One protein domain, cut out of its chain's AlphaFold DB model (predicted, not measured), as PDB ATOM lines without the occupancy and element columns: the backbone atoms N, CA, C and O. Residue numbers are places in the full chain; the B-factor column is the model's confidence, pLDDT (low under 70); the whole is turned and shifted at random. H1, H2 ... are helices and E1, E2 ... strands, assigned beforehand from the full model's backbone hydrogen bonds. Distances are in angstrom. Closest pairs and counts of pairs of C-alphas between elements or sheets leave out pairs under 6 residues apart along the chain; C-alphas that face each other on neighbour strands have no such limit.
ATOM      1  N   TYR A  11     -45.104  -5.484  23.584       97.19
ATOM      2  CA  TYR A  11     -45.388  -6.544  24.559       97.19
ATOM      3  C   TYR A  11     -46.851  -6.560  24.994       97.19
ATOM      4  O   TYR A  11     -47.429  -7.637  25.133       97.19
ATOM      5  N   ALA A  12     -47.440  -5.376  25.184       96.19
ATOM      6  CA  ALA A  12     -48.854  -5.235  25.510       96.19
ATOM      7  C   ALA A  12     -49.735  -5.636  24.322       96.19
ATOM      8  O   ALA A  12     -50.702  -6.368  24.510       96.19
ATOM      9  N   ASN A  13     -49.355  -5.217  23.111       97.19
ATOM     10  CA  ASN A  13     -50.052  -5.566  21.878       97.19
ATOM     11  C   ASN A  13     -50.099  -7.088  21.696       97.19
ATOM     12  O   ASN A  13     -51.169  -7.652  21.514       97.19
ATOM     13  N   LEU A  14     -48.950  -7.764  21.815       97.94
ATOM     14  CA  LEU A  14     -48.871  -9.219  21.704       97.94
ATOM     15  C   LEU A  14     -49.688  -9.913  22.803       97.94
ATOM     16  O   LEU A  14     -50.437 -10.845  22.515       97.94
ATOM     17  N   ALA A  15     -49.594  -9.448  24.054       96.00
ATOM     18  CA  ALA A  15     -50.366 -10.016  25.158       96.00
ATOM     19  C   ALA A  15     -51.886  -9.859  24.958       96.00
ATOM     20  O   ALA A  15     -52.631 -10.785  25.273       96.00
ATOM     21  N   GLU A  16     -52.343  -8.729  24.410       95.12
ATOM     22  CA  GLU A  16     -53.735  -8.533  24.000       95.12
ATOM     23  C   GLU A  16     -54.117  -9.502  22.875       95.12
ATOM     24  O   GLU A  16     -55.103 -10.225  23.000       95.12
ATOM     25  N   SER A  17     -53.301  -9.589  21.822       96.50
ATOM     26  CA  SER A  17     -53.509 -10.472  20.669       96.50
ATOM     27  C   SER A  17     -53.675 -11.947  21.029       96.50
ATOM     28  O   SER A  17     -54.299 -12.697  20.282       96.50
ATOM     29  N   ALA A  18     -53.152 -12.386  22.173       95.88
ATOM     30  CA  ALA A  18     -53.332 -13.752  22.649       95.88
ATOM     31  C   ALA A  18     -54.799 -14.102  22.971       95.88
ATOM     32  O   ALA A  18     -55.146 -15.287  22.996       95.88
ATOM     33  N   TYR A  19     -55.646 -13.103  23.235       93.00
ATOM     34  CA  TYR A  19     -57.050 -13.280  23.590       93.00
ATOM     35  C   TYR A  19     -57.972 -13.331  22.370       93.00
ATOM     36  O   TYR A  19     -57.696 -12.772  21.309       93.00
ATOM     37  N   ASN A  20     -59.110 -14.003  22.546       90.88
ATOM     38  CA  ASN A  20     -60.209 -13.957  21.585       90.88
ATOM     39  C   ASN A  20     -60.856 -12.567  21.581       90.88
ATOM     40  O   ASN A  20     -60.768 -11.847  22.574       90.88
ATOM     41  N   ASP A  21     -61.593 -12.250  20.516       90.31
ATOM     42  CA  ASP A  21     -62.399 -11.023  20.429       90.31
ATOM     43  C   ASP A  21     -61.553  -9.753  20.626       90.31
ATOM     44  O   ASP A  21     -61.877  -8.882  21.431       90.31
ATOM     45  N   ARG A  22     -60.399  -9.704  19.948       91.44
ATOM     46  CA  ARG A  22     -59.458  -8.578  19.964       91.44
ATOM     47  C   ARG A  22     -59.165  -8.086  18.551       91.44
ATOM     48  O   ARG A  22     -59.218  -8.895  17.623       91.44
ATOM     49  N   PRO A  23     -58.772  -6.809  18.386       91.50
ATOM     50  CA  PRO A  23     -58.544  -6.229  17.065       91.50
ATOM     51  C   PRO A  23     -57.523  -6.987  16.204       91.50
ATOM     52  O   PRO A  23     -57.775  -7.230  15.029       91.50
ATOM     53  N   ASN A  24     -56.402  -7.412  16.795       93.75
ATOM     54  CA  ASN A  24     -55.339  -8.165  16.122       93.75
ATOM     55  C   ASN A  24     -55.120  -9.519  16.806       93.75
ATOM     56  O   ASN A  24     -54.097  -9.730  17.444       93.75
ATOM     57  N   LEU A  25     -56.092 -10.426  16.737       94.44
ATOM     58  CA  LEU A  25     -56.069 -11.675  17.505       94.44
ATOM     59  C   LEU A  25     -55.229 -12.798  16.858       94.44
ATOM     60  O   LEU A  25     -55.163 -12.923  15.637       94.44
ATOM     61  N   PHE A  26     -54.638 -13.656  17.689       97.38
ATOM     62  CA  PHE A  26     -53.895 -14.867  17.309       97.38
ATOM     63  C   PHE A  26     -54.660 -16.200  17.414       97.38
ATOM     64  O   PHE A  26     -54.319 -17.103  16.644       97.38
ATOM     65  N   PRO A  27     -55.647 -16.395  18.320       95.56
ATOM     66  CA  PRO A  27     -56.316 -17.684  18.486       95.56
ATOM     67  C   PRO A  27     -56.808 -18.297  17.174       95.56
ATOM     68  O   PRO A  27     -57.666 -17.740  16.489       95.56
ATOM     69  N   TYR A  28     -56.312 -19.497  16.858       94.56
ATOM     70  CA  TYR A  28     -56.543 -20.172  15.577       94.56
ATOM     71  C   TYR A  28     -58.029 -20.264  15.202       94.56
ATOM     72  O   TYR A  28     -58.417 -19.949  14.078       94.56
ATOM     73  N   LYS A  29     -58.890 -20.641  16.157       92.06
ATOM     74  CA  LYS A  29     -60.341 -20.769  15.937       92.06
ATOM     75  C   LYS A  29     -61.039 -19.442  15.626       92.06
ATOM     76  O   LYS A  29     -62.084 -19.460  14.979       92.06
ATOM     77  N   SER A  30     -60.468 -18.322  16.061       92.31
ATOM     78  CA  SER A  30     -61.010 -16.977  15.859       92.31
ATOM     79  C   SER A  30     -60.480 -16.301  14.591       92.31
ATOM     80  O   SER A  30     -61.057 -15.310  14.155       92.31
ATOM     81  N   LEU A  31     -59.423 -16.837  13.973       94.50
ATOM     82  CA  LEU A  31     -58.922 -16.362  12.682       94.50
ATOM     83  C   LEU A  31     -59.920 -16.654  11.555       94.50
ATOM     84  O   LEU A  31     -60.666 -17.632  11.602       94.50
ATOM     85  N   TYR A  32     -59.891 -15.864  10.483       94.12
ATOM     86  CA  TYR A  32     -60.671 -16.160   9.282       94.12
ATOM     87  C   TYR A  32     -60.129 -17.400   8.553       94.12
ATOM     88  O   TYR A  32     -58.943 -17.720   8.620       94.12
ATOM     89  N   LYS A  33     -60.986 -18.090   7.785       96.50
ATOM     90  CA  LYS A  33     -60.594 -19.305   7.045       96.50
ATOM     91  C   LYS A  33     -59.336 -19.117   6.169       96.50
ATOM     92  O   LYS A  33     -58.474 -19.985   6.238       96.50
ATOM     93  N   PRO A  34     -59.168 -18.016   5.406       97.56
ATOM     94  CA  PRO A  34     -57.943 -17.802   4.632       97.56
ATOM     95  C   PRO A  34     -56.684 -17.689   5.499       97.56
ATOM     96  O   PRO A  34     -55.640 -18.193   5.115       97.56
ATOM     97  N   GLN A  35     -56.784 -17.077   6.682       97.62
ATOM     98  CA  GLN A  35     -55.662 -16.946   7.614       97.62
ATOM     99  C   GLN A  35     -55.284 -18.292   8.235       97.62
ATOM    100  O   GLN A  35     -54.103 -18.607   8.342       97.62
ATOM    101  N   ARG A  36     -56.280 -19.116   8.586       96.75
ATOM    102  CA  ARG A  36     -56.029 -20.491   9.038       96.75
ATOM    103  C   ARG A  36     -55.319 -21.309   7.969       96.75
ATOM    104  O   ARG A  36     -54.310 -21.918   8.279       96.75
ATOM    105  N   ASN A  37     -55.762 -21.223   6.713       97.31
ATOM    106  CA  ASN A  37     -55.120 -21.933   5.607       97.31
ATOM    107  C   ASN A  37     -53.629 -21.564   5.438       97.31
ATOM    108  O   ASN A  37     -52.854 -22.422   5.031       97.31
ATOM    109  N   ILE A  38     -53.234 -20.316   5.736       98.00
ATOM    110  CA  ILE A  38     -51.822 -19.880   5.730       98.00
ATOM    111  C   ILE A  38     -51.039 -20.603   6.834       98.00
ATOM    112  O   ILE A  38     -49.961 -21.132   6.587       98.00
ATOM    113  N   LEU A  39     -51.586 -20.673   8.049       97.56
ATOM    114  CA  LEU A  39     -50.931 -21.390   9.145       97.56
ATOM    115  C   LEU A  39     -50.892 -22.906   8.885       97.56
ATOM    116  O   LEU A  39     -49.868 -23.545   9.120       97.56
ATOM    117  N   ASP A  40     -51.975 -23.467   8.342       96.31
ATOM    118  CA  ASP A  40     -52.102 -24.890   8.009       96.31
ATOM    119  C   ASP A  40     -51.136 -25.312   6.886       96.31
ATOM    120  O   ASP A  40     -50.692 -26.459   6.853       96.31
ATOM    121  N   SER A  41     -50.769 -24.396   5.977       96.44
ATOM    122  CA  SER A  41     -49.736 -24.644   4.958       96.44
ATOM    123  C   SER A  41     -48.307 -24.542   5.505       96.44
ATOM    124  O   SER A  41     -47.348 -24.827   4.784       96.44
ATOM    125  N   GLY A  42     -48.144 -24.169   6.778       96.50
ATOM    126  CA  GLY A  42     -46.848 -23.970   7.415       96.50
ATOM    127  C   GLY A  42     -46.225 -22.601   7.139       96.50
ATOM    128  O   GLY A  42     -45.039 -22.417   7.425       96.50
ATOM    129  N   GLU A  43     -46.995 -21.647   6.614       98.06
ATOM    130  CA  GLU A  43     -46.575 -20.257   6.448       98.06
ATOM    131  C   GLU A  43     -46.950 -19.401   7.667       98.06
ATOM    132  O   GLU A  43     -47.829 -19.734   8.460       98.06
ATOM    133  N   SER A  44     -46.255 -18.276   7.836       98.38
ATOM    134  CA  SER A  44     -46.511 -17.338   8.927       98.38
ATOM    135  C   SER A  44     -47.592 -16.320   8.566       98.38
ATOM    136  O   SER A  44     -47.598 -15.793   7.449       98.38
ATOM    137  N   LEU A  45     -48.419 -15.932   9.533       98.56
ATOM    138  CA  LEU A  45     -49.425 -14.886   9.354       98.56
ATOM    139  C   LEU A  45     -48.886 -13.513   9.790       98.56
ATOM    140  O   LEU A  45     -48.475 -13.341  10.935       98.56
ATOM    141  N   LYS A  46     -48.902 -12.524   8.889       98.38
ATOM    142  CA  LYS A  46     -48.439 -11.154   9.168       98.38
ATOM    143  C   LYS A  46     -49.476 -10.357   9.969       98.38
ATOM    144  O   LYS A  46     -50.639 -10.301   9.577       98.38
ATOM    145  N   PHE A  47     -49.011  -9.647  10.992       98.06
ATOM    146  CA  PHE A  47     -49.744  -8.611  11.722       98.06
ATOM    147  C   PHE A  47     -48.980  -7.286  11.649       98.06
ATOM    148  O   PHE A  47     -47.749  -7.278  11.591       98.06
ATOM    149  N   ASP A  48     -49.703  -6.167  11.625       97.75
ATOM    150  CA  ASP A  48     -49.121  -4.827  11.537       97.75
ATOM    151  C   ASP A  48     -49.752  -3.897  12.578       97.75
ATOM    152  O   ASP A  48     -50.834  -3.345  12.390       97.75
ATOM    153  N   PHE A  49     -49.046  -3.722  13.691       98.00
ATOM    154  CA  PHE A  49     -49.471  -2.883  14.806       98.00
ATOM    155  C   PHE A  49     -49.228  -1.386  14.569       98.00
ATOM    156  O   PHE A  49     -49.569  -0.575  15.426       98.00
ATOM    157  N   SER A  50     -48.641  -0.986  13.434       97.31
ATOM    158  CA  SER A  50     -48.505   0.435  13.080       97.31
ATOM    159  C   SER A  50     -49.782   1.039  12.500       97.31
ATOM    160  O   SER A  50     -49.882   2.261  12.389       97.31
ATOM    161  N   GLN A  51     -50.747   0.198  12.125       97.00
ATOM    162  CA  GLN A  51     -51.980   0.616  11.472       97.00
ATOM    163  C   GLN A  51     -53.111   0.811  12.483       97.00
ATOM    164  O   GLN A  51     -53.253   0.047  13.440       97.00
ATOM    165  N   ASP A  52     -53.937   1.827  12.240       97.19
ATOM    166  CA  ASP A  52     -55.215   1.980  12.931       97.19
ATOM    167  C   ASP A  52     -56.100   0.761  12.631       97.19
ATOM    168  O   ASP A  52     -56.152   0.278  11.498       97.19
ATOM    169  N   THR A  53     -56.795   0.252  13.645       94.56
ATOM    170  CA  THR A  53     -57.661  -0.925  13.511       94.56
ATOM    171  C   THR A  53     -59.025  -0.644  14.126       94.56
ATOM    172  O   THR A  53     -59.118  -0.239  15.284       94.56
ATOM    173  N   THR A  54     -60.083  -0.896  13.355       93.12
ATOM    174  CA  THR A  54     -61.462  -0.941  13.853       93.12
ATOM    175  C   THR A  54     -61.908  -2.392  13.913       93.12
ATOM    176  O   THR A  54     -61.791  -3.120  12.927       93.12
ATOM    177  N   PHE A  55     -62.436  -2.808  15.057       89.88
ATOM    178  CA  PHE A  55     -62.891  -4.169  15.294       89.88
ATOM    179  C   PHE A  55     -64.278  -4.158  15.918       89.88
ATOM    180  O   PHE A  55     -64.558  -3.350  16.797       89.88
ATOM    181  N   LYS A  56     -65.147  -5.062  15.465       91.94
ATOM    182  CA  LYS A  56     -66.473  -5.251  16.045       91.94
ATOM    183  C   LYS A  56     -66.465  -6.500  16.908       91.94
ATOM    184  O   LYS A  56     -66.297  -7.603  16.388       91.94
ATOM    185  N   HIS A  57     -66.675  -6.298  18.199       88.44
ATOM    186  CA  HIS A  57     -66.764  -7.352  19.186       88.44
ATOM    187  C   HIS A  57     -67.964  -8.261  18.947       88.44
ATOM    188  O   HIS A  57     -68.946  -7.914  18.280       88.44
ATOM    189  N   SER A  58     -67.893  -9.438  19.558       87.31
ATOM    190  CA  SER A  58     -68.979 -10.418  19.586       87.31
ATOM    191  C   SER A  58     -70.303  -9.876  20.149       87.31
ATOM    192  O   SER A  58     -71.370 -10.314  19.715       87.31
ATOM    193  N   ASP A  59     -70.253  -8.898  21.057       87.88
ATOM    194  CA  ASP A  59     -71.421  -8.198  21.614       87.88
ATOM    195  C   ASP A  59     -71.957  -7.068  20.708       87.88
ATOM    196  O   ASP A  59     -72.980  -6.450  21.001       87.88
ATOM    197  N   GLY A  60     -71.294  -6.826  19.575       89.25
ATOM    198  CA  GLY A  60     -71.649  -5.816  18.592       89.25
ATOM    199  C   GLY A  60     -71.068  -4.428  18.856       89.25
ATOM    200  O   GLY A  60     -71.287  -3.550  18.016       89.25
ATOM    201  N   VAL A  61     -70.333  -4.223  19.954       89.56
ATOM    202  CA  VAL A  61     -69.618  -2.970  20.234       89.56
ATOM    203  C   VAL A  61     -68.417  -2.850  19.298       89.56
ATOM    204  O   VAL A  61     -67.729  -3.829  19.017       89.56
ATOM    205  N   GLU A  62     -68.162  -1.650  18.785       91.62
ATOM    206  CA  GLU A  62     -66.978  -1.378  17.971       91.62
ATOM    207  C   GLU A  62     -65.873  -0.754  18.825       91.62
ATOM    208  O   GLU A  62     -66.099   0.222  19.542       91.62
ATOM    209  N   SER A  63     -64.668  -1.303  18.698       88.31
ATOM    210  CA  SER A  63     -63.438  -0.762  19.263       88.31
ATOM    211  C   SER A  63     -62.576  -0.175  18.162       88.31
ATOM    212  O   SER A  63     -62.388  -0.770  17.098       88.31
ATOM    213  N   PHE A  64     -62.033   1.006  18.435       93.94
ATOM    214  CA  PHE A  64     -61.055   1.664  17.583       93.94
ATOM    215  C   PHE A  64     -59.729   1.776  18.327       93.94
ATOM    216  O   PHE A  64     -59.655   2.412  19.381       93.94
ATOM    217  N   VAL A  65     -58.683   1.192  17.747       95.25
ATOM    218  CA  VAL A  65     -57.332   1.192  18.305       95.25
ATOM    219  C   VAL A  65     -56.396   1.927  17.362       95.25
ATOM    220  O   VAL A  65     -56.289   1.589  16.182       95.25
ATOM    221  N   LYS A  66     -55.708   2.946  17.885       97.50
ATOM    222  CA  LYS A  66     -54.741   3.715  17.095       97.50
ATOM    223  C   LYS A  66     -53.472   2.911  16.829       97.50
ATOM    224  O   LYS A  66     -52.926   2.284  17.739       97.50
ATOM    225  N   GLY A  67     -52.949   3.035  15.618       97.56
ATOM    226  CA  GLY A  67     -51.667   2.495  15.209       97.56
ATOM    227  C   GLY A  67     -50.528   2.991  16.097       97.56
ATOM    228  O   GLY A  67     -50.468   4.157  16.509       97.56
ATOM    229  N   GLY A  68     -49.626   2.073  16.423       96.50
ATOM    230  CA  GLY A  68     -48.469   2.335  17.259       96.50
ATOM    231  C   GLY A  68     -47.400   3.143  16.536       96.50
ATOM    232  O   GLY A  68     -47.160   2.979  15.339       96.50
ATOM    233  N   LYS A  69     -46.703   3.997  17.285       95.00
ATOM    234  CA  LYS A  69     -45.557   4.775  16.800       95.00
ATOM    235  C   LYS A  69     -44.264   4.252  17.415       95.00
ATOM    236  O   LYS A  69     -44.251   3.834  18.566       95.00
ATOM    237  N   ASN A  70     -43.165   4.327  16.661       94.19
ATOM    238  CA  ASN A  70     -41.821   3.930  17.110       94.19
ATOM    239  C   ASN A  70     -41.720   2.470  17.595       94.19
ATOM    240  O   ASN A  70     -40.916   2.155  18.470       94.19
ATOM    241  N   LEU A  71     -42.533   1.576  17.030       95.88
ATOM    242  CA  LEU A  71     -42.487   0.153  17.348       95.88
ATOM    243  C   LEU A  71     -41.259  -0.531  16.721       95.88
ATOM    244  O   LEU A  71     -40.867  -0.180  15.599       95.88
ATOM    245  N   PRO A  72     -40.699  -1.564  17.382       94.81
ATOM    246  CA  PRO A  72     -39.728  -2.463  16.764       94.81
ATOM    247  C   PRO A  72     -40.257  -3.014  15.440       94.81
ATOM    248  O   PRO A  72     -41.459  -3.234  15.292       94.81
ATOM    249  N   ASN A  73     -39.364  -3.197  14.466       96.44
ATOM    250  CA  ASN A  73     -39.710  -3.669  13.122       96.44
ATOM    251  C   ASN A  73     -40.889  -2.910  12.471       96.44
ATOM    252  O   ASN A  73     -41.697  -3.483  11.742       96.44
ATOM    253  N   LYS A  74     -41.030  -1.610  12.778       96.94
ATOM    254  CA  LYS A  74     -42.139  -0.763  12.309       96.94
ATOM    255  C   LYS A  74     -43.524  -1.332  12.665       96.94
ATOM    256  O   LYS A  74     -44.480  -1.084  11.946       96.94
ATOM    257  N   GLY A  75     -43.627  -2.095  13.754       96.56
ATOM    258  CA  GLY A  75     -44.871  -2.715  14.218       96.56
ATOM    259  C   GLY A  75     -45.268  -3.996  13.485       96.56
ATOM    260  O   GLY A  75     -46.291  -4.580  13.832       96.56
ATOM    261  N   VAL A  76     -44.478  -4.451  12.509       98.38
ATOM    262  CA  VAL A  76     -44.758  -5.685  11.772       98.38
ATOM    263  C   VAL A  76     -44.216  -6.891  12.526       98.38
ATOM    264  O   VAL A  76     -43.050  -6.923  12.919       98.38
ATOM    265  N   VAL A  77     -45.055  -7.910  12.675       98.56
ATOM    266  CA  VAL A  77     -44.671  -9.211  13.227       98.56
ATOM    267  C   VAL A  77     -45.350 -10.349  12.470       98.56
ATOM    268  O   VAL A  77     -46.309 -10.139  11.724       98.56
ATOM    269  N   TYR A  78     -44.857 -11.565  12.677       98.81
ATOM    270  CA  TYR A  78     -45.315 -12.762  11.992       98.81
ATOM    271  C   TYR A  78     -45.637 -13.854  13.009       98.81
ATOM    272  O   TYR A  78     -44.750 -14.345  13.705       98.81
ATOM    273  N   LEU A  79     -46.911 -14.232  13.098       98.81
ATOM    274  CA  LEU A  79     -47.356 -15.385  13.871       98.81
ATOM    275  C   LEU A  79     -46.897 -16.657  13.157       98.81
ATOM    276  O   LEU A  79     -47.326 -16.934  12.035       98.81
ATOM    277  N   GLN A  80     -46.018 -17.411  13.807       98.69
ATOM    278  CA  GLN A  80     -45.488 -18.663  13.285       98.69
ATOM    279  C   GLN A  80     -46.484 -19.809  13.519       98.69
ATOM    280  O   GLN A  80     -47.135 -19.852  14.568       98.69
ATOM    281  N   PRO A  81     -46.598 -20.763  12.582       97.56
ATOM    282  CA  PRO A  81     -47.492 -21.903  12.735       97.56
ATOM    283  C   PRO A  81     -46.972 -22.891  13.787       97.56
ATOM    284  O   PRO A  81     -45.771 -23.168  13.877       97.56
ATOM    285  N   ASP A  82     -47.892 -23.489  14.544       96.94
ATOM    286  CA  ASP A  82     -47.605 -24.668  15.360       96.94
ATOM    287  C   ASP A  82     -47.860 -25.930  14.529       96.94
ATOM    288  O   ASP A  82     -48.995 -26.364  14.350       96.94
ATOM    289  N   LYS A  83     -46.782 -26.544  14.035       94.50
ATOM    290  CA  LYS A  83     -46.841 -27.760  13.202       94.50
ATOM    291  C   LYS A  83     -47.415 -28.979  13.922       94.50
ATOM    292  O   LYS A  83     -47.722 -29.975  13.275       94.50
ATOM    293  N   THR A  84     -47.492 -28.930  15.247       97.00
ATOM    294  CA  THR A  84     -48.039 -30.014  16.063       97.00
ATOM    295  C   THR A  84     -49.505 -29.783  16.420       97.00
ATOM    296  O   THR A  84     -50.101 -30.650  17.053       97.00
ATOM    297  N   LEU A 119     -47.888 -25.490  21.506       97.88
ATOM    298  CA  LEU A 119     -48.275 -24.168  21.989       97.88
ATOM    299  C   LEU A 119     -49.734 -24.106  22.454       97.88
ATOM    300  O   LEU A 119     -50.180 -23.061  22.915       97.88
ATOM    301  N   THR A 120     -50.479 -25.208  22.372       95.56
ATOM    302  CA  THR A 120     -51.910 -25.237  22.695       95.56
ATOM    303  C   THR A 120     -52.259 -26.521  23.434       95.56
ATOM    304  O   THR A 120     -51.959 -27.611  22.971       95.56
ATOM    305  N   ASP A 121     -52.971 -26.416  24.545       93.44
ATOM    306  CA  ASP A 121     -53.736 -27.511  25.134       93.44
ATOM    307  C   ASP A 121     -55.023 -26.902  25.691       93.44
ATOM    308  O   ASP A 121     -55.077 -26.425  26.829       93.44
ATOM    309  N   GLU A 122     -56.068 -26.874  24.859       88.19
ATOM    310  CA  GLU A 122     -57.355 -26.282  25.235       88.19
ATOM    311  C   GLU A 122     -57.980 -26.979  26.448       88.19
ATOM    312  O   GLU A 122     -58.697 -26.339  27.214       88.19
ATOM    313  N   LYS A 123     -57.689 -28.270  26.662       84.81
ATOM    314  CA  LYS A 123     -58.204 -29.023  27.809       84.81
ATOM    315  C   LYS A 123     -57.502 -28.625  29.108       84.81
ATOM    316  O   LYS A 123     -58.142 -28.615  30.156       84.81
ATOM    317  N   ALA A 124     -56.217 -28.283  29.040       83.75
ATOM    318  CA  ALA A 124     -55.458 -27.725  30.161       83.75
ATOM    319  C   ALA A 124     -55.614 -26.195  30.306       83.75
ATOM    320  O   ALA A 124     -55.046 -25.598  31.224       83.75
ATOM    321  N   GLY A 125     -56.347 -25.544  29.394       85.56
ATOM    322  CA  GLY A 125     -56.476 -24.086  29.338       85.56
ATOM    323  C   GLY A 125     -55.198 -23.364  28.889       85.56
ATOM    324  O   GLY A 125     -55.076 -22.157  29.081       85.56
ATOM    325  N   PHE A 126     -54.235 -24.075  28.297       92.06
ATOM    326  CA  PHE A 126     -52.970 -23.508  27.839       92.06
ATOM    327  C   PHE A 126     -53.068 -23.054  26.382       92.06
ATOM    328  O   PHE A 126     -53.450 -23.824  25.504       92.06
ATOM    329  N   ASN A 127     -52.716 -21.797  26.119       95.31
ATOM    330  CA  ASN A 127     -52.580 -21.260  24.768       95.31
ATOM    331  C   ASN A 127     -51.401 -20.288  24.746       95.31
ATOM    332  O   ASN A 127     -51.350 -19.334  25.530       95.31
ATOM    333  N   ALA A 128     -50.481 -20.512  23.826       98.00
ATOM    334  CA  ALA A 128     -49.336 -19.672  23.573       98.00
ATOM    335  C   ALA A 128     -49.156 -19.476  22.066       98.00
ATOM    336  O   ALA A 128     -49.664 -20.234  21.244       98.00
ATOM    337  N   TYR A 129     -48.420 -18.435  21.703       98.62
ATOM    338  CA  TYR A 129     -48.214 -18.047  20.318       98.62
ATOM    339  C   TYR A 129     -46.761 -17.657  20.128       98.62
ATOM    340  O   TYR A 129     -46.226 -16.844  20.887       98.62
ATOM    341  N   PHE A 130     -46.120 -18.246  19.124       98.75
ATOM    342  CA  PHE A 130     -44.750 -17.920  18.771       98.75
ATOM    343  C   PHE A 130     -44.748 -16.913  17.626       98.75
ATOM    344  O   PHE A 130     -45.325 -17.161  16.567       98.75
ATOM    345  N   VAL A 131     -44.132 -15.762  17.856       98.75
ATOM    346  CA  VAL A 131     -44.178 -14.609  16.958       98.75
ATOM    347  C   VAL A 131     -42.757 -14.138  16.669       98.75
ATOM    348  O   VAL A 131     -41.908 -14.150  17.557       98.75
ATOM    349  N   THR A 132     -42.489 -13.718  15.438       98.75
ATOM    350  CA  THR A 132     -41.155 -13.313  14.968       98.75
ATOM    351  C   THR A 132     -41.200 -11.973  14.234       98.75
ATOM    352  O   THR A 132     -42.253 -11.542  13.757       98.75
ATOM    353  N   ASP A 133     -40.057 -11.299  14.123       98.44
ATOM    354  CA  ASP A 133     -39.890 -10.087  13.309       98.44
ATOM    355  C   ASP A 133     -39.696 -10.372  11.806       98.44
ATOM    356  O   ASP A 133     -39.848  -9.477  10.973       98.44
ATOM    357  N   THR A 134     -39.452 -11.628  11.438       98.50
ATOM    358  CA  THR A 134     -39.341 -12.096  10.049       98.50
ATOM    359  C   THR A 134     -40.400 -13.147   9.725       98.50
ATOM    360  O   THR A 134     -40.828 -13.901  10.595       98.50
ATOM    361  N   ALA A 135     -40.824 -13.238   8.461       98.25
ATOM    362  CA  ALA A 135     -41.818 -14.232   8.037       98.25
ATOM    363  C   ALA A 135     -41.305 -15.674   8.187       98.25
ATOM    364  O   ALA A 135     -42.031 -16.573   8.605       98.25
ATOM    365  N   LYS A 136     -40.030 -15.893   7.863       97.81
ATOM    366  CA  LYS A 136     -39.349 -17.176   8.041       97.81
ATOM    367  C   LYS A 136     -38.401 -17.077   9.223       97.81
ATOM    368  O   LYS A 136     -37.745 -16.053   9.394       97.81
ATOM    369  N   LEU A 137     -38.354 -18.137  10.022       97.56
ATOM    370  CA  LEU A 137     -37.384 -18.270  11.099       97.56
ATOM    371  C   LEU A 137     -36.034 -18.698  10.515       97.56
ATOM    372  O   LEU A 137     -35.885 -19.855  10.107       97.56
ATOM    373  N   ASP A 138     -35.091 -17.765  10.460       97.94
ATOM    374  CA  ASP A 138     -33.754 -17.944   9.892       97.94
ATOM    375  C   ASP A 138     -32.742 -16.967  10.526       97.94
ATOM    376  O   ASP A 138     -33.069 -16.217  11.444       97.94
ATOM    377  N   GLU A 139     -31.500 -16.956  10.040       97.62
ATOM    378  CA  GLU A 139     -30.399 -16.139  10.575       97.62
ATOM    379  C   GLU A 139     -30.652 -14.619  10.516       97.62
ATOM    380  O   GLU A 139     -29.924 -13.830  11.128       97.62
ATOM    381  N   THR A 140     -31.671 -14.178   9.771       97.69
ATOM    382  CA  THR A 140     -32.069 -12.768   9.710       97.69
ATOM    383  C   THR A 140     -33.042 -12.377  10.818       97.69
ATOM    384  O   THR A 140     -33.164 -11.185  11.100       97.69
ATOM    385  N   THR A 141     -33.685 -13.349  11.473       98.62
ATOM    386  CA  THR A 141     -34.545 -13.128  12.640       98.62
ATOM    387  C   THR A 141     -33.724 -12.532  13.782       98.62
ATOM    388  O   THR A 141     -32.672 -13.062  14.144       98.62
ATOM    389  N   ARG A 142     -34.199 -11.432  14.378       98.12
ATOM    390  CA  ARG A 142     -33.516 -10.781  15.513       98.12
ATOM    391  C   ARG A 142     -34.363 -10.765  16.772       98.12
ATOM    392  O   ARG A 142     -33.812 -10.833  17.868       98.12
ATOM    393  N   GLN A 143     -35.681 -10.693  16.629       98.25
ATOM    394  CA  GLN A 143     -36.618 -10.646  17.746       98.25
ATOM    395  C   GLN A 143     -37.696 -11.707  17.590       98.25
ATOM    396  O   GLN A 143     -38.425 -11.755  16.597       98.25
ATOM    397  N   THR A 144     -37.841 -12.523  18.625       98.69
ATOM    398  CA  THR A 144     -38.922 -13.496  18.747       98.69
ATOM    399  C   THR A 144     -39.646 -13.316  20.070       98.69
ATOM    400  O   THR A 144     -39.110 -12.743  21.023       98.69
ATOM    401  N   TYR A 145     -40.891 -13.768  20.115       98.62
ATOM    402  CA  TYR A 145     -41.781 -13.582  21.245       98.62
ATOM    403  C   TYR A 145     -42.584 -14.860  21.462       98.62
ATOM    404  O   TYR A 145     -43.296 -15.310  20.561       98.62
ATOM    405  N   LEU A 146     -42.512 -15.421  22.665       98.62
ATOM    406  CA  LEU A 146     -43.496 -16.378  23.143       98.62
ATOM    407  C   LEU A 146     -44.558 -15.617  23.938       98.62
ATOM    408  O   LEU A 146     -44.304 -15.095  25.023       98.62
ATOM    409  N   THR A 147     -45.750 -15.542  23.364       98.06
ATOM    410  CA  THR A 147     -46.891 -14.839  23.946       98.06
ATOM    411  C   THR A 147     -47.812 -15.850  24.605       98.06
ATOM    412  O   THR A 147     -48.378 -16.688  23.911       98.06
ATOM    413  N   ILE A 148     -47.980 -15.780  25.923       96.94
ATOM    414  CA  ILE A 148     -48.780 -16.732  26.698       96.94
ATOM    415  C   ILE A 148     -50.094 -16.066  27.114       96.94
ATOM    416  O   ILE A 148     -50.112 -15.045  27.810       96.94
ATOM    417  N   ARG A 149     -51.211 -16.650  26.673       94.00
ATOM    418  CA  ARG A 149     -52.559 -16.175  26.998       94.00
ATOM    419  C   ARG A 149     -52.855 -16.419  28.478       94.00
ATOM    420  O   ARG A 149     -52.549 -17.484  29.011       94.00
ATOM    421  N   GLY A 150     -53.478 -15.442  29.129       86.44
ATOM    422  CA  GLY A 150     -54.057 -15.634  30.459       86.44
ATOM    423  C   GLY A 150     -55.454 -16.259  30.415       86.44
ATOM    424  O   GLY A 150     -55.939 -16.686  29.372       86.44
ATOM    425  N   SER A 151     -56.140 -16.273  31.555       74.31
ATOM    426  CA  SER A 151     -57.534 -16.728  31.623       74.31
ATOM    427  C   SER A 151     -58.491 -15.727  30.955       74.31
ATOM    428  O   SER A 151     -58.282 -14.514  31.053       74.31
ATOM    429  N   ASP A 152     -59.554 -16.223  30.309       60.78
ATOM    430  CA  ASP A 152     -60.586 -15.416  29.628       60.78
ATOM    431  C   ASP A 152     -61.450 -14.569  30.575       60.78
ATOM    432  O   ASP A 152     -62.178 -13.686  30.124       60.78
ATOM    433  N   GLY A 153     -61.347 -14.776  31.890       48.50
ATOM    434  CA  GLY A 153     -61.935 -13.879  32.881       48.50
ATOM    435  C   GLY A 153     -62.132 -14.511  34.255       48.50
ATOM    436  O   GLY A 153     -62.172 -15.732  34.401       48.50
ATOM    437  N   ALA A 154     -62.321 -13.650  35.257       38.53
ATOM    438  CA  ALA A 154     -62.869 -13.992  36.567       38.53
ATOM    439  C   ALA A 154     -64.395 -13.746  36.556       38.53
ATOM    440  O   ALA A 154     -64.875 -12.699  36.975       38.53
ATOM    441  N   SER A 155     -65.166 -14.684  36.006       35.91
ATOM    442  CA  SER A 155     -66.626 -14.777  36.156       35.91
ATOM    443  C   SER A 155     -66.936 -15.671  37.358       35.91
ATOM    444  O   SER A 155     -66.185 -16.594  37.615       35.91
ATOM    445  N   ILE A 156     -68.050 -15.501  38.076       36.19
ATOM    446  CA  ILE A 156     -68.444 -16.397  39.191       36.19
ATOM    447  C   ILE A 156     -68.607 -17.866  38.737       36.19
ATOM    448  O   ILE A 156     -68.476 -18.783  39.543       36.19
ATOM    449  N   SER A 157     -68.773 -18.110  37.432       39.56
ATOM    450  CA  SER A 157     -68.715 -19.442  36.813       39.56
ATOM    451  C   SER A 157     -67.313 -19.900  36.366       39.56
ATOM    452  O   SER A 157     -67.078 -21.103  36.306       39.56
ATOM    453  N   THR A 158     -66.371 -18.986  36.092       43.41
ATOM    454  CA  THR A 158     -64.948 -19.280  35.769       43.41
ATOM    455  C   THR A 158     -64.005 -19.035  36.950       43.41
ATOM    456  O   THR A 158     -62.806 -19.289  36.872       43.41
ATOM    457  N   LEU A 159     -64.554 -18.607  38.086       41.09
ATOM    458  CA  LEU A 159     -63.884 -18.496  39.368       41.09
ATOM    459  C   LEU A 159     -63.416 -19.874  39.822       41.09
ATOM    460  O   LEU A 159     -62.447 -19.924  40.543       41.09
ATOM    461  N   ASN A 160     -63.978 -20.990  39.349       45.84
ATOM    462  CA  ASN A 160     -63.381 -22.308  39.596       45.84
ATOM    463  C   ASN A 160     -62.082 -22.552  38.802       45.84
ATOM    464  O   ASN A 160     -61.172 -23.172  39.344       45.84
ATOM    465  N   ASP A 161     -61.940 -22.039  37.576       45.62
ATOM    466  CA  ASP A 161     -60.697 -22.158  36.785       45.62
ATOM    467  C   ASP A 161     -59.624 -21.156  37.234       45.62
ATOM    468  O   ASP A 161     -58.430 -21.457  37.196       45.62
ATOM    469  N   TRP A 162     -60.047 -19.981  37.710       48.09
ATOM    470  CA  TRP A 162     -59.173 -19.003  38.356       48.09
ATOM    471  C   TRP A 162     -58.802 -19.438  39.783       48.09
ATOM    472  O   TRP A 162     -57.631 -19.556  40.085       48.09
ATOM    473  N   VAL A 163     -59.746 -19.790  40.661       49.62
ATOM    474  CA  VAL A 163     -59.451 -20.248  42.037       49.62
ATOM    475  C   VAL A 163     -58.654 -21.557  42.036       49.62
ATOM    476  O   VAL A 163     -57.732 -21.692  42.829       49.62
ATOM    477  N   SER A 164     -58.915 -22.518  41.145       52.03
ATOM    478  CA  SER A 164     -58.127 -23.765  41.145       52.03
ATOM    479  C   SER A 164     -56.675 -23.588  40.678       52.03
ATOM    480  O   SER A 164     -55.815 -24.339  41.135       52.03
ATOM    481  N   ASN A 165     -56.375 -22.598  39.829       50.56
ATOM    482  CA  ASN A 165     -55.017 -22.356  39.322       50.56
ATOM    483  C   ASN A 165     -54.330 -21.163  40.015       50.56
ATOM    484  O   ASN A 165     -53.229 -21.320  40.544       50.56
ATOM    485  N   ASP A 166     -54.993 -20.007  40.107       49.03
ATOM    486  CA  ASP A 166     -54.483 -18.800  40.769       49.03
ATOM    487  C   ASP A 166     -54.539 -18.901  42.293       49.03
ATOM    488  O   ASP A 166     -53.616 -18.407  42.925       49.03
ATOM    489  N   ALA A 167     -55.528 -19.563  42.918       51.84
ATOM    490  CA  ALA A 167     -55.499 -19.731  44.378       51.84
ATOM    491  C   ALA A 167     -54.518 -20.827  44.812       51.84
ATOM    492  O   ALA A 167     -53.880 -20.671  45.841       51.84
ATOM    493  N   ASN A 168     -54.295 -21.887  44.028       51.84
ATOM    494  CA  ASN A 168     -53.199 -22.818  44.331       51.84
ATOM    495  C   ASN A 168     -51.826 -22.139  44.176       51.84
ATOM    496  O   ASN A 168     -50.952 -22.338  45.015       51.84
ATOM    497  N   PHE A 169     -51.623 -21.286  43.173       51.56
ATOM    498  CA  PHE A 169     -50.400 -20.482  43.115       51.56
ATOM    499  C   PHE A 169     -50.311 -19.476  44.276       51.56
ATOM    500  O   PHE A 169     -49.332 -19.480  45.013       51.56
ATOM    501  N   ALA A 170     -51.342 -18.648  44.475       49.22
ATOM    502  CA  ALA A 170     -51.341 -17.556  45.448       49.22
ATOM    503  C   ALA A 170     -51.431 -18.019  46.913       49.22
ATOM    504  O   ALA A 170     -51.068 -17.254  47.803       49.22
ATOM    505  N   LEU A 171     -51.924 -19.235  47.178       49.31
ATOM    506  CA  LEU A 171     -52.065 -19.801  48.527       49.31
ATOM    507  C   LEU A 171     -51.095 -20.959  48.813       49.31
ATOM    508  O   LEU A 171     -50.913 -21.282  49.984       49.31
ATOM    509  N   THR A 172     -50.512 -21.617  47.798       54.59
ATOM    510  CA  THR A 172     -49.689 -22.835  47.997       54.59
ATOM    511  C   THR A 172     -48.371 -22.880  47.211       54.59
ATOM    512  O   THR A 172     -47.737 -23.932  47.181       54.59
ATOM    513  N   ASP A 173     -47.949 -21.784  46.563       58.62
ATOM    514  CA  ASP A 173     -46.712 -21.704  45.757       58.62
ATOM    515  C   ASP A 173     -46.606 -22.782  44.652       58.62
ATOM    516  O   ASP A 173     -45.522 -23.147  44.188       58.62
ATOM    517  N   ALA A 174     -47.743 -23.336  44.214       65.44
ATOM    518  CA  ALA A 174     -47.759 -24.491  43.328       65.44
ATOM    519  C   ALA A 174     -47.241 -24.162  41.918       65.44
ATOM    520  O   ALA A 174     -47.582 -23.140  41.314       65.44
ATOM    521  N   TYR A 175     -46.460 -25.080  41.342       71.12
ATOM    522  CA  TYR A 175     -46.080 -25.025  39.931       71.12
ATOM    523  C   TYR A 175     -47.258 -25.456  39.049       71.12
ATOM    524  O   TYR A 175     -47.578 -26.650  38.967       71.12
ATOM    525  N   ILE A 176     -47.919 -24.481  38.415       78.44
ATOM    526  CA  ILE A 176     -49.205 -24.707  37.747       78.44
ATOM    527  C   ILE A 176     -49.041 -25.539  36.463       78.44
ATOM    528  O   ILE A 176     -48.021 -25.424  35.773       78.44
ATOM    529  N   PRO A 177     -50.029 -26.378  36.094       84.69
ATOM    530  CA  PRO A 177     -49.947 -27.221  34.901       84.69
ATOM    531  C   PRO A 177     -49.633 -26.448  33.616       84.69
ATOM    532  O   PRO A 177     -48.820 -26.911  32.815       84.69
ATOM    533  N   GLN A 178     -50.196 -25.248  33.436       88.44
ATOM    534  CA  GLN A 178     -49.920 -24.433  32.251       88.44
ATOM    535  C   GLN A 178     -48.453 -23.981  32.187       88.44
ATOM    536  O   GLN A 178     -47.897 -23.877  31.099       88.44
ATOM    537  N   ALA A 179     -47.788 -23.778  33.331       90.75
ATOM    538  CA  ALA A 179     -46.377 -23.398  33.373       90.75
ATOM    539  C   ALA A 179     -45.433 -24.559  33.022       90.75
ATOM    540  O   ALA A 179     -44.345 -24.314  32.499       90.75
ATOM    541  N   LYS A 180     -45.855 -25.814  33.236       91.25
ATOM    542  CA  LYS A 180     -45.159 -27.011  32.721       91.25
ATOM    543  C   LYS A 180     -45.203 -27.053  31.200       91.25
ATOM    544  O   LYS A 180     -44.174 -27.227  30.558       91.25
ATOM    545  N   LEU A 181     -46.386 -26.835  30.629       94.56
ATOM    546  CA  LEU A 181     -46.574 -26.802  29.177       94.56
ATOM    547  C   LEU A 181     -45.813 -25.631  28.538       94.56
ATOM    548  O   LEU A 181     -45.113 -25.820  27.547       94.56
ATOM    549  N   ALA A 182     -45.862 -24.445  29.149       96.19
ATOM    550  CA  ALA A 182     -45.097 -23.285  28.700       96.19
ATOM    551  C   ALA A 182     -43.577 -23.507  28.774       96.19
ATOM    552  O   ALA A 182     -42.854 -23.058  27.887       96.19
ATOM    553  N   ASN A 183     -43.077 -24.210  29.795       96.38
ATOM    554  CA  ASN A 183     -41.659 -24.553  29.896       96.38
ATOM    555  C   ASN A 183     -41.224 -25.516  28.778       96.38
ATOM    556  O   ASN A 183     -40.217 -25.250  28.125       96.38
ATOM    557  N   LEU A 184     -42.020 -26.550  28.475       96.12
ATOM    558  CA  LEU A 184     -41.770 -27.435  27.327       96.12
ATOM    559  C   LEU A 184     -41.755 -26.659  26.001       96.12
ATOM    560  O   LEU A 184     -40.861 -26.844  25.176       96.12
ATOM    561  N   ALA A 185     -42.706 -25.739  25.815       97.50
ATOM    562  CA  ALA A 185     -42.732 -24.857  24.654       97.50
ATOM    563  C   ALA A 185     -41.464 -23.990  24.554       97.50
ATOM    564  O   ALA A 185     -40.898 -23.865  23.467       97.50
ATOM    565  N   LEU A 186     -40.991 -23.421  25.669       97.94
ATOM    566  CA  LEU A 186     -39.746 -22.649  25.712       97.94
ATOM    567  C   LEU A 186     -38.532 -23.502  25.337       97.94
ATOM    568  O   LEU A 186     -37.746 -23.074  24.497       97.94
ATOM    569  N   GLN A 187     -38.389 -24.699  25.911       97.25
ATOM    570  CA  GLN A 187     -37.276 -25.605  25.609       97.25
ATOM    571  C   GLN A 187     -37.209 -25.939  24.109       97.25
ATOM    572  O   GLN A 187     -36.160 -25.779  23.480       97.25
ATOM    573  N   GLU A 188     -38.337 -26.336  23.513       97.75
ATOM    574  CA  GLU A 188     -38.401 -26.661  22.084       97.75
ATOM    575  C   GLU A 188     -38.151 -25.431  21.201       97.75
ATOM    576  O   GLU A 188     -37.442 -25.525  20.196       97.75
ATOM    577  N   LYS A 189     -38.659 -24.249  21.583       97.88
ATOM    578  CA  LYS A 189     -38.417 -23.018  20.817       97.88
ATOM    579  C   LYS A 189     -36.983 -22.525  20.920       97.88
ATOM    580  O   LYS A 189     -36.438 -22.096  19.911       97.88
ATOM    581  N   ILE A 190     -36.332 -22.662  22.071       97.56
ATOM    582  CA  ILE A 190     -34.900 -22.369  22.218       97.56
ATOM    583  C   ILE A 190     -34.069 -23.318  21.355       97.56
ATOM    584  O   ILE A 190     -33.163 -22.876  20.653       97.56
ATOM    585  N   LYS A 191     -34.399 -24.613  21.343       97.38
ATOM    586  CA  LYS A 191     -33.737 -25.588  20.470       97.38
ATOM    587  C   LYS A 191     -33.904 -25.231  18.991       97.38
ATOM    588  O   LYS A 191     -32.939 -25.304  18.234       97.38
ATOM    589  N   GLU A 192     -35.108 -24.830  18.583       97.75
ATOM    590  CA  GLU A 192     -35.382 -24.384  17.216       97.75
ATOM    591  C   GLU A 192     -34.601 -23.107  16.859       97.75
ATOM    592  O   GLU A 192     -34.024 -23.031  15.773       97.75
ATOM    593  N   LEU A 193     -34.536 -22.138  17.777       98.19
ATOM    594  CA  LEU A 193     -33.779 -20.896  17.613       98.19
ATOM    595  C   LEU A 193     -32.281 -21.159  17.487       98.19
ATOM    596  O   LEU A 193     -31.679 -20.718  16.518       98.19
ATOM    597  N   ASN A 194     -31.696 -21.966  18.370       97.56
ATOM    598  CA  ASN A 194     -30.279 -22.328  18.294       97.56
ATOM    599  C   ASN A 194     -29.904 -22.973  16.950       97.56
ATOM    600  O   ASN A 194     -28.775 -22.826  16.490       97.56
ATOM    601  N   ALA A 195     -30.841 -23.687  16.318       98.06
ATOM    602  CA  ALA A 195     -30.611 -24.343  15.036       98.06
ATOM    603  C   ALA A 195     -30.795 -23.423  13.817       98.06
ATOM    604  O   ALA A 195     -30.179 -23.674  12.785       98.06
ATOM    605  N   LYS A 196     -31.677 -22.416  13.895       98.06
ATOM    606  CA  LYS A 196     -32.104 -21.625  12.722       98.06
ATOM    607  C   LYS A 196     -31.796 -20.136  12.814       98.06
ATOM    608  O   LYS A 196     -31.607 -19.506  11.783       98.06
ATOM    609  N   ALA A 197     -31.804 -19.583  14.018       98.19
ATOM    610  CA  ALA A 197     -31.671 -18.163  14.309       98.19
ATOM    611  C   ALA A 197     -30.928 -17.957  15.650       98.19
ATOM    612  O   ALA A 197     -31.513 -17.442  16.604       98.19
ATOM    613  N   PRO A 198     -29.656 -18.391  15.764       97.19
ATOM    614  CA  PRO A 198     -28.932 -18.432  17.041       97.19
ATOM    615  C   PRO A 198     -28.691 -17.049  17.668       97.19
ATOM    616  O   PRO A 198     -28.525 -16.948  18.879       97.19
ATOM    617  N   ASP A 199     -28.715 -15.986  16.861       96.56
ATOM    618  CA  ASP A 199     -28.555 -14.602  17.323       96.56
ATOM    619  C   ASP A 199     -29.883 -13.934  17.727       96.56
ATOM    620  O   ASP A 199     -29.896 -12.763  18.119       96.56
ATOM    621  N   ALA A 200     -31.019 -14.618  17.559       98.19
ATOM    622  CA  ALA A 200     -32.324 -14.043  17.844       98.19
ATOM    623  C   ALA A 200     -32.613 -14.039  19.349       98.19
ATOM    624  O   ALA A 200     -32.402 -15.023  20.058       98.19
ATOM    625  N   VAL A 201     -33.179 -12.935  19.836       97.94
ATOM    626  CA  VAL A 201     -33.632 -12.834  21.226       97.94
ATOM    627  C   VAL A 201     -35.005 -13.488  21.360       97.94
ATOM    628  O   VAL A 201     -35.927 -13.176  20.599       97.94
ATOM    629  N   LEU A 202     -35.158 -14.377  22.345       98.06
ATOM    630  CA  LEU A 202     -36.454 -14.910  22.761       98.06
ATOM    631  C   LEU A 202     -37.017 -14.091  23.918       98.06
ATOM    632  O   LEU A 202     -36.568 -14.204  25.057       98.06
ATOM    633  N   ASN A 203     -38.035 -13.294  23.620       98.25
ATOM    634  CA  ASN A 203     -38.797 -12.564  24.619       98.25
ATOM    635  C   ASN A 203     -40.021 -13.380  25.054       98.25
ATOM    636  O   ASN A 203     -40.586 -14.135  24.263       98.25
ATOM    637  N   VAL A 204     -40.479 -13.198  26.291       97.94
ATOM    638  CA  VAL A 204     -41.696 -13.847  26.802       97.94
ATOM    639  C   VAL A 204     -42.638 -12.776  27.335       97.94
ATOM    640  O   VAL A 204     -42.213 -11.890  28.074       97.94
ATOM    641  N   THR A 205     -43.909 -12.832  26.945       96.56
ATOM    642  CA  THR A 205     -44.933 -11.881  27.395       96.56
ATOM    643  C   THR A 205     -46.254 -12.585  27.667       96.56
ATOM    644  O   THR A 205     -46.574 -13.607  27.064       96.56
ATOM    645  N   GLY A 206     -47.041 -12.020  28.572       93.50
ATOM    646  CA  GLY A 206     -48.356 -12.517  28.941       93.50
ATOM    647  C   GLY A 206     -49.052 -11.535  29.871       93.50
ATOM    648  O   GLY A 206     -48.403 -10.713  30.522       93.50
ATOM    649  N   HIS A 207     -50.376 -11.627  29.940       90.25
ATOM    650  CA  HIS A 207     -51.217 -10.785  30.789       90.25
ATOM    651  C   HIS A 207     -52.039 -11.646  31.758       90.25
ATOM    652  O   HIS A 207     -52.407 -12.778  31.432       90.25
ATOM    653  N   SER A 208     -52.354 -11.105  32.945       87.62
ATOM    654  CA  SER A 208     -53.083 -11.812  34.011       87.62
ATOM    655  C   SER A 208     -52.381 -13.136  34.364       87.62
ATOM    656  O   SER A 208     -51.164 -13.136  34.551       87.62
ATOM    657  N   LEU A 209     -53.092 -14.270  34.404       84.62
ATOM    658  CA  LEU A 209     -52.500 -15.594  34.634       84.62
ATOM    659  C   LEU A 209     -51.334 -15.899  33.672       84.62
ATOM    660  O   LEU A 209     -50.362 -16.545  34.058       84.62
ATOM    661  N   GLY A 210     -51.368 -15.368  32.445       90.06
ATOM    662  CA  GLY A 210     -50.288 -15.538  31.474       90.06
ATOM    663  C   GLY A 210     -48.949 -14.977  31.964       90.06
ATOM    664  O   GLY A 210     -47.901 -15.537  31.647       90.06
ATOM    665  N   THR A 211     -48.959 -13.929  32.796       91.25
ATOM    666  CA  THR A 211     -47.752 -13.382  33.437       91.25
ATOM    667  C   THR A 211     -47.149 -14.381  34.429       91.25
ATOM    668  O   THR A 211     -45.940 -14.609  34.411       91.25
ATOM    669  N   MET A 212     -47.981 -15.027  35.251       87.94
ATOM    670  CA  MET A 212     -47.540 -16.041  36.219       87.94
ATOM    671  C   MET A 212     -47.008 -17.298  35.527       87.94
ATOM    672  O   MET A 212     -45.924 -17.773  35.868       87.94
ATOM    673  N   VAL A 213     -47.725 -17.786  34.507       90.50
ATOM    674  CA  VAL A 213     -47.288 -18.910  33.661       90.50
ATOM    675  C   VAL A 213     -45.918 -18.613  33.052       90.50
ATOM    676  O   VAL A 213     -45.017 -19.446  33.139       90.50
ATOM    677  N   SER A 214     -45.745 -17.412  32.488       94.25
ATOM    678  CA  SER A 214     -44.479 -16.965  31.896       94.25
ATOM    679  C   SER A 214     -43.341 -16.981  32.918       94.25
ATOM    680  O   SER A 214     -42.292 -17.570  32.665       94.25
ATOM    681  N   ALA A 215     -43.555 -16.379  34.093       93.25
ATOM    682  CA  ALA A 215     -42.538 -16.287  35.137       93.25
ATOM    683  C   ALA A 215     -42.108 -17.670  35.649       93.25
ATOM    684  O   ALA A 215     -40.913 -17.955  35.714       93.25
ATOM    685  N   GLN A 216     -43.065 -18.553  35.956       91.56
ATOM    686  CA  GLN A 216     -42.761 -19.908  36.423       91.56
ATOM    687  C   GLN A 216     -42.057 -20.747  35.348       91.56
ATOM    688  O   GLN A 216     -41.119 -21.480  35.662       91.56
ATOM    689  N   ALA A 217     -42.473 -20.634  34.084       93.50
ATOM    690  CA  ALA A 217     -41.867 -21.379  32.984       93.50
ATOM    691  C   ALA A 217     -40.404 -20.975  32.736       93.50
ATOM    692  O   ALA A 217     -39.546 -21.848  32.574       93.50
ATOM    693  N   VAL A 218     -40.115 -19.668  32.758       93.81
ATOM    694  CA  VAL A 218     -38.754 -19.127  32.606       93.81
ATOM    695  C   VAL A 218     -37.886 -19.455  33.824       93.81
ATOM    696  O   VAL A 218     -36.745 -19.882  33.662       93.81
ATOM    697  N   ALA A 219     -38.421 -19.326  35.043       91.88
ATOM    698  CA  ALA A 219     -37.692 -19.695  36.257       91.88
ATOM    699  C   ALA A 219     -37.301 -21.181  36.253       91.88
ATOM    700  O   ALA A 219     -36.175 -21.529  36.609       91.88
ATOM    701  N   LYS A 220     -38.210 -22.058  35.801       89.81
ATOM    702  CA  LYS A 220     -37.933 -23.492  35.678       89.81
ATOM    703  C   LYS A 220     -36.861 -23.788  34.630       89.81
ATOM    704  O   LYS A 220     -35.984 -24.600  34.899       89.81
ATOM    705  N   LEU A 221     -36.901 -23.098  33.488       89.31
ATOM    706  CA  LEU A 221     -35.902 -23.239  32.426       89.31
ATOM    707  C   LEU A 221     -34.488 -22.947  32.948       89.31
ATOM    708  O   LEU A 221     -33.573 -23.710  32.668       89.31
ATOM    709  N   TYR A 222     -34.320 -21.885  33.743       77.38
ATOM    710  CA  TYR A 222     -33.023 -21.542  34.336       77.38
ATOM    711  C   TYR A 222     -32.515 -22.616  35.309       77.38
ATOM    712  O   TYR A 222     -31.330 -22.914  35.326       77.38
ATOM    713  N   GLN A 223     -33.401 -23.236  36.096       77.62
ATOM    714  CA  GLN A 223     -33.012 -24.326  37.002       77.62
ATOM    715  C   GLN A 223     -32.546 -25.592  36.275       77.62
ATOM    716  O   GLN A 223     -31.855 -26.407  36.871       77.62
ATOM    717  N   GLU A 224     -32.980 -25.805  35.035       75.94
ATOM    718  CA  GLU A 224     -32.618 -26.989  34.247       75.94
ATOM    719  C   GLU A 224     -31.350 -26.781  33.414       75.94
ATOM    720  O   GLU A 224     -30.768 -27.756  32.942       75.94
ATOM    721  N   THR A 225     -30.931 -25.526  33.218       59.22
ATOM    722  CA  THR A 225     -29.738 -25.161  32.443       59.22
ATOM    723  C   THR A 225     -28.571 -24.652  33.293       59.22
ATOM    724  O   THR A 225     -27.469 -24.529  32.754       59.22
ATOM    725  N   ALA A 226     -28.798 -24.357  34.578       51.38
ATOM    726  CA  ALA A 226     -27.773 -24.035  35.578       51.38
ATOM    727  C   ALA A 226     -27.132 -25.299  36.170       51.38
ATOM    728  O   ALA A 226     -25.901 -25.261  36.402       51.38
TER     729      ALA A 226
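Overview. This is residues 11 to 84 and 119 to 226 of the 226 residues of an uncharacterized protein of Lactococcus chungangensis CAU 28 = DSM 22330 (UniProt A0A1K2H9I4). A strongly twisted five-strand sheet makes the core, with the long helices H5 and H6 packed over one face at a steep tilt to each other, and the sheet curls round the short helix H1 on the other face. The hairpin E2 and E3 lies off the sheet on one side of the molecule, H4 lies off it at another end, beyond the start of H6, and the short H2 and H3 only graze the sheet. The printed part has 182 residues, with six named helices and seven named strands, in the order H1 H2 E1 E2 E3 H3 E4 E5 E6 H4 H5 E7 H6. The large sheet is mixed, with the order E1, E4, E5, E6, E7, and the class is mixed, helices and strands. The whole is compact, with a radius of gyration of the C-alphas of 16.6 A, and rounded, spanning 47 by 42 by 32 A.

Arrangement. The sheet holds E1, residues 45 to 48, E4, 76 to 79, E5, 126 to 132, E6, 143 to 148, and E7, 201 to 206; E1 and E7 are its edge strands. From edge to edge the strands' lines turn by 102 degrees. E1 and E4 are antiparallel, with N 47 and O 77 2.8 A apart, within hydrogen-bond range. E4 and E5 are antiparallel at 135 degrees, with N 78 and O 132 at 2.8 A. E5 and E6 form an antiparallel hairpin, with N 129 and O 147 at 2.8 A. E6 and E7 are parallel at 25 degrees, with N 146 and O 203 at 2.8 A. H4, residues 159 to 172, and H5, residues 177 to 196, lie between E6 and E7 in the chain, a strand-helix-strand unit, two parallel neighbour strands with helices between, whose crossover is right-handed. H5 is on the sheet at a height of 9.1 A, over E6 and along the strands, at 14 degrees to E6 on the local plane. H6, residues 209 to 225, is on the sheet and stands up from it, rising 48 degrees. H5, with residues 178 to 187 alone, touches H6 at a steep tilt of 58 degrees, the closest C-alphas being those of Asn 183 and Ala 217, 4.4 A. H1, residues 11 to 17, is on the opposite face from H5, giving three layers, helices on both faces of a sheet; its closest C-alpha pair with E7 is Ala 15 and Gly 206, 5.0 A. H2, residues 33 to 40, and H3, residues 72 to 75, only graze the sheet. E2, residues 53 to 56, and E3, residues 62 to 65, form an antiparallel hairpin, with N 55 and O 63 at 2.9 A. H4 is not on the sheet and is close to H6 but not clearly touching, the C-alphas of Asp 166 and Leu 209 being 7.2 A apart. In H1, H2, H5 and H6 every O i to N i+4 pair is within hydrogen-bond range, in H4 8 of 10, and H3 is too short for such a pair.

Along the chain. H1 begins at C-alpha 11, (-45.388, -6.544, 24.559). From first to last C-alpha, E5 measures 20.2 A, E6 16.3 A and E7 16.6 A. H5 is the longest helix, 29.0 A, from C-alpha 177 at (-49.947, -27.221, 34.901). H6 measures 24.8 A and ends at C-alpha 225, (-29.738, -25.161, 32.443); H4 measures 17.2 A.

Size, cuts and confidence. The C-alphas of Gly 60 and Ala 226, the two farthest apart, are 50.5 A apart. Residues 85 to 118 are not printed, and C-alphas 84 and 119 are 8.3 A apart across the cut. Of the links printed whole, H1 to H2 is long, with 15 residues. The mean pLDDT of the printed part is 88.1; residues 152 to 174 and 225 to 226 are under 70.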